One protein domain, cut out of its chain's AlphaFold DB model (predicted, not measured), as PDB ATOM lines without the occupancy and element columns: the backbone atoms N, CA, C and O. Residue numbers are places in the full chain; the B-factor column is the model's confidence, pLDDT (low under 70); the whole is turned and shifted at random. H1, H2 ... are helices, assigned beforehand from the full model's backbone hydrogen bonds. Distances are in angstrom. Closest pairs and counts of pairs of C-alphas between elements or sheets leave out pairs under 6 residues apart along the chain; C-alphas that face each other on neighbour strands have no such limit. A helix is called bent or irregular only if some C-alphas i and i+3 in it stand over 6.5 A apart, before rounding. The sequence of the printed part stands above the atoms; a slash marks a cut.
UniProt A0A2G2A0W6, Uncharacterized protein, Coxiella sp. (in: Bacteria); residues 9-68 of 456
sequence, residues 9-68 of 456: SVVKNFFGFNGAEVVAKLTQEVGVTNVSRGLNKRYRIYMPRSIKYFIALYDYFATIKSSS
ATOM      1  N   SER A   9       3.920  -0.290   2.907       57.41
ATOM      2  CA  SER A   9       3.470  -1.688   2.788       57.41
ATOM      3  C   SER A   9       3.549  -2.231   1.351       57.41
ATOM      4  O   SER A   9       4.004  -3.353   1.131       57.41
ATOM      5  N   VAL A  10       3.196  -1.415   0.352       59.91
ATOM      6  CA  VAL A  10       3.236  -1.802  -1.069       59.91
ATOM      7  C   VAL A  10       4.677  -1.999  -1.525       59.91
ATOM      8  O   VAL A  10       4.987  -3.007  -2.148       59.91
ATOM      9  N   VAL A  11       5.578  -1.098  -1.123       61.28
ATOM     10  CA  VAL A  11       7.021  -1.207  -1.398       61.28
ATOM     11  C   VAL A  11       7.607  -2.473  -0.761       61.28
ATOM     12  O   VAL A  11       8.305  -3.234  -1.428       61.28
ATOM     13  N   LYS A  12       7.274  -2.760   0.506       63.75
ATOM     14  CA  LYS A  12       7.738  -3.977   1.195       63.75
ATOM     15  C   LYS A  12       7.298  -5.260   0.484       63.75
ATOM     16  O   LYS A  12       8.112  -6.160   0.280       63.75
ATOM     17  N   ASN A  13       6.034  -5.324   0.071       62.56
ATOM     18  CA  ASN A  13       5.487  -6.478  -0.642       62.56
ATOM     19  C   ASN A  13       6.055  -6.612  -2.061       62.56
ATOM     20  O   ASN A  13       6.328  -7.727  -2.499       62.56
ATOM     21  N   PHE A  14       6.274  -5.490  -2.750       65.75
ATOM     22  CA  PHE A  14       6.809  -5.467  -4.110       65.75
ATOM     23  C   PHE A  14       8.247  -5.981  -4.170       65.75
ATOM     24  O   PHE A  14       8.578  -6.768  -5.043       65.75
ATOM     25  N   PHE A  15       9.099  -5.616  -3.211       65.31
ATOM     26  CA  PHE A  15      10.488  -6.084  -3.195       65.31
ATOM     27  C   PHE A  15      10.696  -7.421  -2.465       65.31
ATOM     28  O   PHE A  15      11.809  -7.944  -2.451       65.31
ATOM     29  N   GLY A  16       9.638  -8.004  -1.893       65.19
ATOM     30  CA  GLY A  16       9.696  -9.306  -1.227       65.19
ATOM     31  C   GLY A  16      10.284  -9.280   0.186       65.19
ATOM     32  O   GLY A  16      10.709 -10.330   0.662       65.19
ATOM     33  N   PHE A  17      10.278  -8.122   0.864       65.50
ATOM     34  CA  PHE A  17      10.754  -7.978   2.251       65.50
ATOM     35  C   PHE A  17      10.025  -8.912   3.221       65.50
ATOM     36  O   PHE A  17      10.630  -9.433   4.149       65.50
ATOM     37  N   ASN A  18       8.736  -9.154   2.973       70.56
ATOM     38  CA  ASN A  18       7.899 -10.015   3.805       70.56
ATOM     39  C   ASN A  18       7.748 -11.419   3.200       70.56
ATOM     40  O   ASN A  18       6.783 -12.112   3.502       70.56
ATOM     41  N   GLY A  19       8.650 -11.841   2.303       72.38
ATOM     42  CA  GLY A  19       8.511 -13.103   1.572       72.38
ATOM     43  C   GLY A  19       8.301 -14.300   2.502       72.38
ATOM     44  O   GLY A  19       7.341 -15.043   2.325       72.38
ATOM     45  N   ALA A  20       9.125 -14.421   3.545       70.50
ATOM     46  CA  ALA A  20       9.000 -15.485   4.541       70.50
ATOM     47  C   ALA A  20       7.686 -15.412   5.346       70.50
ATOM     48  O   ALA A  20       7.059 -16.439   5.578       70.50
ATOM     49  N   GLU A  21       7.235 -14.215   5.736       73.12
ATOM     50  CA  GLU A  21       5.977 -14.023   6.478       73.12
ATOM     51  C   GLU A  21       4.748 -14.339   5.619       73.12
ATOM     52  O   GLU A  21       3.835 -15.033   6.064       73.12
ATOM     53  N   VAL A  22       4.728 -13.864   4.369       79.25
ATOM     54  CA  VAL A  22       3.654 -14.143   3.406       79.25
ATOM     55  C   VAL A  22       3.563 -15.638   3.144       79.25
ATOM     56  O   VAL A  22       2.467 -16.192   3.125       79.25
ATOM     57  N   VAL A  23       4.711 -16.290   2.971       79.44
ATOM     58  CA  VAL A  23       4.798 -17.736   2.781       79.44
ATOM     59  C   VAL A  23       4.335 -18.483   4.025       79.44
ATOM     60  O   VAL A  23       3.542 -19.410   3.896       79.44
ATOM     61  N   ALA A  24       4.748 -18.067   5.223       73.44
ATOM     62  CA  ALA A  24       4.302 -18.673   6.474       73.44
ATOM     63  C   ALA A  24       2.780 -18.554   6.649       73.44
ATOM     64  O   ALA A  24       2.124 -19.558   6.925       73.44
ATOM     65  N   LYS A  25       2.212 -17.365   6.411       79.94
ATOM     66  CA  LYS A  25       0.763 -17.132   6.478       79.94
ATOM     67  C   LYS A  25       0.014 -17.989   5.460       79.94
ATOM     68  O   LYS A  25      -0.924 -18.692   5.810       79.94
ATOM     69  N   LEU A  26       0.471 -17.998   4.210       80.12
ATOM     70  CA  LEU A  26      -0.160 -18.798   3.165       80.12
ATOM     71  C   LEU A  26      -0.034 -20.306   3.448       80.12
ATOM     72  O   LEU A  26      -0.972 -21.055   3.210       80.12
ATOM     73  N   THR A  27       1.091 -20.754   4.013       77.75
ATOM     74  CA  THR A  27       1.277 -22.148   4.455       77.75
ATOM     75  C   THR A  27       0.257 -22.537   5.524       77.75
ATOM     76  O   THR A  27      -0.236 -23.661   5.502       77.75
ATOM     77  N   GLN A  28      -0.080 -21.624   6.441       77.50
ATOM     78  CA  GLN A  28      -1.143 -21.840   7.426       77.50
ATOM     79  C   GLN A  28      -2.534 -21.891   6.775       77.50
ATOM     80  O   GLN A  28      -3.349 -22.705   7.188       77.50
ATOM     81  N   GLU A  29      -2.787 -21.057   5.761       82.06
ATOM     82  CA  GLU A  29      -4.091 -20.947   5.088       82.06
ATOM     83  C   GLU A  29      -4.406 -22.135   4.164       82.06
ATOM     84  O   GLU A  29      -5.528 -22.634   4.176       82.06
ATOM     85  N   VAL A  30      -3.449 -22.582   3.339       80.88
ATOM     86  CA  VAL A  30      -3.712 -23.576   2.272       80.88
ATOM     87  C   VAL A  30      -2.924 -24.881   2.411       80.88
ATOM     88  O   VAL A  30      -3.094 -25.797   1.601       80.88
ATOM     89  N   GLY A  31      -2.061 -24.979   3.426       77.44
ATOM     90  CA  GLY A  31      -1.172 -26.118   3.640       77.44
ATOM     91  C   GLY A  31       0.027 -26.141   2.686       77.44
ATOM     92  O   GLY A  31      -0.018 -25.613   1.575       77.44
ATOM     93  N   VAL A  32       1.108 -26.796   3.122       72.25
ATOM     94  CA  VAL A  32       2.419 -26.863   2.443       72.25
ATOM     95  C   VAL A  32       2.327 -27.280   0.969       72.25
ATOM     96  O   VAL A  32       3.010 -26.707   0.126       72.25
ATOM     97  N   THR A  33       1.462 -28.239   0.638       75.06
ATOM     98  CA  THR A  33       1.341 -28.803  -0.718       75.06
ATOM     99  C   THR A  33       0.705 -27.852  -1.732       75.06
ATOM    100  O   THR A  33       0.914 -28.016  -2.930       75.06
ATOM    101  N   ASN A  34      -0.048 -26.841  -1.285       82.25
ATOM    102  CA  ASN A  34      -0.742 -25.899  -2.171       82.25
ATOM    103  C   ASN A  34      -0.119 -24.494  -2.179       82.25
ATOM    104  O   ASN A  34      -0.589 -23.625  -2.924       82.25
ATOM    105  N   VAL A  35       0.937 -24.257  -1.390       85.06
ATOM    106  CA  VAL A  35       1.565 -22.932  -1.250       85.06
ATOM    107  C   VAL A  35       2.042 -22.397  -2.594       85.06
ATOM    108  O   VAL A  35       1.724 -21.257  -2.923       85.06
ATOM    109  N   SER A  36       2.721 -23.209  -3.412       84.81
ATOM    110  CA  SER A  36       3.203 -22.784  -4.734       84.81
ATOM    111  C   SER A  36       2.082 -22.246  -5.618       84.81
ATOM    112  O   SER A  36       2.207 -21.171  -6.205       84.81
ATOM    113  N   ARG A  37       0.937 -22.942  -5.668       87.06
ATOM    114  CA  ARG A  37      -0.238 -22.509  -6.443       87.06
ATOM    115  C   ARG A  37      -0.788 -21.181  -5.914       87.06
ATOM    116  O   ARG A  37      -1.093 -20.286  -6.704       87.06
ATOM    117  N   GLY A  38      -0.875 -21.030  -4.591       86.12
ATOM    118  CA  GLY A  38      -1.316 -19.789  -3.949       86.12
ATOM    119  C   GLY A  38      -0.373 -18.607  -4.211       86.12
ATOM    120  O   GLY A  38      -0.838 -17.512  -4.538       86.12
ATOM    121  N   LEU A  39       0.945 -18.828  -4.155       86.25
ATOM    122  CA  LEU A  39       1.957 -17.812  -4.464       86.25
ATOM    123  C   LEU A  39       1.905 -17.404  -5.939       86.25
ATOM    124  O   LEU A  39       1.886 -16.209  -6.231       86.25
ATOM    125  N   ASN A  40       1.800 -18.370  -6.855       87.56
ATOM    126  CA  ASN A  40       1.652 -18.109  -8.288       87.56
ATOM    127  C   ASN A  40       0.413 -17.250  -8.586       87.56
ATOM    128  O   ASN A  40       0.498 -16.278  -9.336       87.56
ATOM    129  N   LYS A  41      -0.726 -17.546  -7.943       88.06
ATOM    130  CA  LYS A  41      -1.952 -16.741  -8.077       88.06
ATOM    131  C   LYS A  41      -1.769 -15.323  -7.527       88.06
ATOM    132  O   LYS A  41      -2.182 -14.359  -8.170       88.06
ATOM    133  N   ARG A  42      -1.151 -15.188  -6.349       85.56
ATOM    134  CA  ARG A  42      -0.965 -13.902  -5.654       85.56
ATOM    135  C   ARG A  42       0.032 -12.974  -6.353       85.56
ATOM    136  O   ARG A  42      -0.153 -11.762  -6.319       85.56
ATOM    137  N   TYR A  43       1.062 -13.527  -6.991       85.44
ATOM    138  CA  TYR A  43       2.162 -12.785  -7.619       85.44
ATOM    139  C   TYR A  43       2.158 -12.884  -9.154       85.44
ATOM    140  O   TYR A  43       3.212 -12.871  -9.787       85.44
ATOM    141  N   ARG A  44       0.966 -12.947  -9.769       85.88
ATOM    142  CA  ARG A  44       0.793 -13.115 -11.226       85.88
ATOM    143  C   ARG A  44       1.437 -12.004 -12.070       85.88
ATOM    144  O   ARG A  44       1.878 -12.275 -13.178       85.88
ATOM    145  N   ILE A  45       1.468 -10.766 -11.566       85.19
ATOM    146  CA  ILE A  45       1.987  -9.597 -12.307       85.19
ATOM    147  C   ILE A  45       3.503  -9.450 -12.125       85.19
ATOM    148  O   ILE A  45       4.232  -9.202 -13.080       85.19
ATOM    149  N   TYR A  46       3.985  -9.596 -10.893       85.12
ATOM    150  CA  TYR A  46       5.400  -9.511 -10.558       85.12
ATOM    151  C   TYR A  46       5.699 -10.427  -9.381       85.12
ATOM    152  O   TYR A  46       4.991 -10.397  -8.373       85.12
ATOM    153  N   MET A  47       6.781 -11.197  -9.490       86.12
ATOM    154  CA  MET A  47       7.175 -12.176  -8.488       86.12
ATOM    155  C   MET A  47       8.579 -11.869  -7.952       86.12
ATOM    156  O   MET A  47       9.561 -12.026  -8.691       86.12
ATOM    157  N   PRO A  48       8.694 -11.452  -6.677       86.44
ATOM    158  CA  PRO A  48       9.983 -11.212  -6.038       86.44
ATOM    159  C   PRO A  48      10.875 -12.459  -6.057       86.44
ATOM    160  O   PRO A  48      10.382 -13.589  -6.024       86.44
ATOM    161  N   ARG A  49      12.201 -12.273  -6.056       88.25
ATOM    162  CA  ARG A  49      13.162 -13.393  -6.102       88.25
ATOM    163  C   ARG A  49      13.013 -14.349  -4.915       88.25
ATOM    164  O   ARG A  49      13.073 -15.555  -5.115       88.25
ATOM    165  N   SER A  50      12.748 -13.827  -3.716       85.50
ATOM    166  CA  SER A  50      12.471 -14.643  -2.526       85.50
ATOM    167  C   SER A  50      11.229 -15.525  -2.703       85.50
ATOM    168  O   SER A  50      11.265 -16.700  -2.359       85.50
ATOM    169  N   ILE A  51      10.161 -15.007  -3.319       87.50
ATOM    170  CA  ILE A  51       8.951 -15.787  -3.626       87.50
ATOM    171  C   ILE A  51       9.234 -16.871  -4.673       87.50
ATOM    172  O   ILE A  51       8.787 -18.001  -4.498       87.50
ATOM    173  N   LYS A  52      10.014 -16.564  -5.721       89.38
ATOM    174  CA  LYS A  52      10.455 -17.565  -6.713       89.38
ATOM    175  C   LYS A  52      11.233 -18.707  -6.060       89.38
ATOM    176  O   LYS A  52      10.993 -19.864  -6.382       89.38
ATOM    177  N   TYR A  53      12.139 -18.376  -5.138       91.31
ATOM    178  CA  TYR A  53      12.867 -19.364  -4.346       91.31
ATOM    179  C   TYR A  53      11.917 -20.250  -3.537       91.31
ATOM    180  O   TYR A  53      12.027 -21.469  -3.615       91.31
ATOM    181  N   PHE A  54      10.953 -19.662  -2.822       89.44
ATOM    182  CA  PHE A  54       9.980 -20.449  -2.073       89.44
ATOM    183  C   PHE A  54       9.172 -21.370  -2.989       89.44
ATOM    184  O   PHE A  54       9.100 -22.554  -2.698       89.44
ATOM    185  N   ILE A  55       8.641 -20.890  -4.117       87.62
ATOM    186  CA  ILE A  55       7.924 -21.749  -5.082       87.62
ATOM    187  C   ILE A  55       8.797 -22.933  -5.517       87.62
ATOM    188  O   ILE A  55       8.361 -24.072  -5.392       87.62
ATOM    189  N   ALA A  56      10.046 -22.684  -5.925       90.12
ATOM    190  CA  ALA A  56      10.970 -23.752  -6.311       90.12
ATOM    191  C   ALA A  56      11.213 -24.760  -5.171       90.12
ATOM    192  O   ALA A  56      11.273 -25.965  -5.406       90.12
ATOM    193  N   LEU A  57      11.326 -24.270  -3.933       90.44
ATOM    194  CA  LEU A  57      11.504 -25.093  -2.740       90.44
ATOM    195  C   LEU A  57      10.267 -25.964  -2.464       90.44
ATOM    196  O   LEU A  57      10.400 -27.157  -2.204       90.44
ATOM    197  N   TYR A  58       9.062 -25.396  -2.533       87.06
ATOM    198  CA  TYR A  58       7.812 -26.136  -2.338       87.06
ATOM    199  C   TYR A  58       7.586 -27.174  -3.448       87.06
ATOM    200  O   TYR A  58       7.272 -28.323  -3.136       87.06
ATOM    201  N   ASP A  59       7.812 -26.812  -4.713       85.50
ATOM    202  CA  ASP A  59       7.615 -27.698  -5.871       85.50
ATOM    203  C   ASP A  59       8.574 -28.896  -5.852       85.50
ATOM    204  O   ASP A  59       8.160 -30.034  -6.090       85.50
ATOM    205  N   TYR A  60       9.845 -28.666  -5.504       86.25
ATOM    206  CA  TYR A  60      10.836 -29.735  -5.375       86.25
ATOM    207  C   TYR A  60      10.393 -30.809  -4.372       86.25
ATOM    208  O   TYR A  60      10.368 -31.998  -4.690       86.25
ATOM    209  N   PHE A  61       9.964 -30.400  -3.176       82.75
ATOM    210  CA  PHE A  61       9.549 -31.352  -2.145       82.75
ATOM    211  C   PHE A  61       8.154 -31.938  -2.370       82.75
ATOM    212  O   PHE A  61       7.893 -33.049  -1.910       82.75
ATOM    213  N   ALA A  62       7.268 -31.243  -3.086       80.38
ATOM    214  CA  ALA A  62       6.028 -31.841  -3.571       80.38
ATOM    215  C   ALA A  62       6.325 -32.988  -4.553       80.38
ATOM    216  O   ALA A  62       5.714 -34.050  -4.455       80.38
ATOM    217  N   THR A  63       7.323 -32.802  -5.425       78.69
ATOM    218  CA  THR A  63       7.767 -33.818  -6.388       78.69
ATOM    219  C   THR A  63       8.357 -35.037  -5.676       78.69
ATOM    220  O   THR A  63       7.875 -36.144  -5.904       78.69
ATOM    221  N   ILE A  64       9.307 -34.849  -4.745       74.69
ATOM    222  CA  ILE A  64       9.906 -35.959  -3.971       74.69
ATOM    223  C   ILE A  64       8.842 -36.762  -3.215       74.69
ATOM    224  O   ILE A  64       8.890 -37.988  -3.178       74.69
ATOM    225  N   LYS A  65       7.858 -36.078  -2.620       70.69
ATOM    226  CA  LYS A  65       6.779 -36.744  -1.885       70.69
ATOM    227  C   LYS A  65       5.882 -37.577  -2.802       70.69
ATOM    228  O   LYS A  65       5.420 -38.634  -2.393       70.69
ATOM    229  N   SER A  66       5.638 -37.110  -4.029       58.12
ATOM    230  CA  SER A  66       4.838 -37.845  -5.017       58.12
ATOM    231  C   SER A  66       5.570 -39.048  -5.614       58.12
ATOM    232  O   SER A  66       4.935 -40.053  -5.923       58.12
ATOM    233  N   SER A  67       6.901 -38.990  -5.702       54.38
ATOM    234  CA  SER A  67       7.737 -40.079  -6.213       54.38
ATOM    235  C   SER A  67       8.020 -41.177  -5.185       54.38
ATOM    236  O   SER A  67       8.941 -41.949  -5.414       54.38
ATOM    237  N   SER A  68       7.272 -41.196  -4.069       48.56
ATOM    238  CA  SER A  68       7.207 -42.225  -3.020       48.56
ATOM    239  C   SER A  68       8.340 -43.243  -3.098       48.56
ATOM    240  O   SER A  68       8.257 -44.212  -3.850       48.56
TER     241      SER A  68
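AT A GLANCE: This is residues 9 to 68 of the 456 residues of an uncharacterized protein of Coxiella sp. (in: Bacteria) (UniProt A0A2G2A0W6). One long helix, H4, runs along the longest axis, and two shorter helices, H2 and H3, pack on its first part and on each other, so that three helices crossing at steep angles make the core; H3 and H4 form a helical hairpin. The short first helix, H1, lies off the end of this core where H4 begins, while at the other end the last turns of H4 reach on beyond H2 and H3, so that H1 and H4 together make the length. The printed part has 60 residues with four named helices, in the order H1, H2, H3, H4, and no named strand; the class is all helix. The whole is compact, with a radius of gyration of the C-alphas of 11.7 A, and its C-alphas span 41 by 20 by 16 A.

HOW THE PARTS SIT: H1, residues 9 to 15, touches no helix. It is close to but not clearly touching H2, residues 19 to 30: the closest C-alphas are those of Asn 13 and Gly 19, 7.6 A apart, and the two lines are about perpendicular at 77 degrees. H1 is apart from H3, residues 32 to 42, and only just apart from H4, residues 49 to 66, where the closest C-alphas are 8.3 A apart. H2 and H3 touch, closest at the C-alphas of Thr 27 and Val 35, 5.8 A apart; they run opposite ways at a steep tilt of 65 degrees. H2 also touches H4, with residues 19 to 23 alone, on residues 50 to 54 of H4 alone. The closest C-alphas of these two are those of Gly 19 and Ile 51, 5.9 A apart, and the helices run the same way at a steep tilt of 40 degrees. H3 and H4 touch with 13 pairs of C-alphas within 8 A, and the closest pair is Ser 36 and Ile 55, 4.8 A apart. They run opposite ways at a tilt of 37 degrees, only just steep, and form a helical hairpin. The packing is mostly crossed: of the three touching pairs, 0 are at a shallow tilt. In H1, H2 and H4 every O i to N i+4 pair is within hydrogen-bond range; in H3 it is 5 of 7.

IN THESE COORDINATES: H1 begins at C-alpha 9 at (3.470, -1.688, 2.788) and holds 7 residues, Ser 9 to Phe 15. H2, Gly 19 to Val 30, has 12 residues and measures 16.1 A from first to last C-alpha. H3, Val 32 to Arg 42, has 11 residues and measures 15.7 A; it is irregular, with C-alphas 33 and 36 lying 7.5 A apart, and its line is a rough one. H4, Arg 49 to Ser 66, is the longest helix with 18 residues and measures 25.9 A. It begins at C-alpha 49 at (13.162, -13.393, -6.102) and ends at C-alpha 66 at (4.838, -37.845, -5.017).

THE WHOLE: The outline of the C-alphas is a rod, and the two farthest apart are those of Ser 9 and Ser 68, the first and last printed residues, at 41.1 A. The printed part has no cut. The links from H1 to H2, with 3 residues, and from H2 to H3, with 1 residue, are tight; the link from H3 to H4, with 6 residues, is short but not tight, and no link is long. The mean pLDDT of the printed part is 78.0, and 12 residues are under 70: residues 9 to 17, of which 9 to 15 belong to H1, and residues 66 to 68, of which 66 belongs to H4.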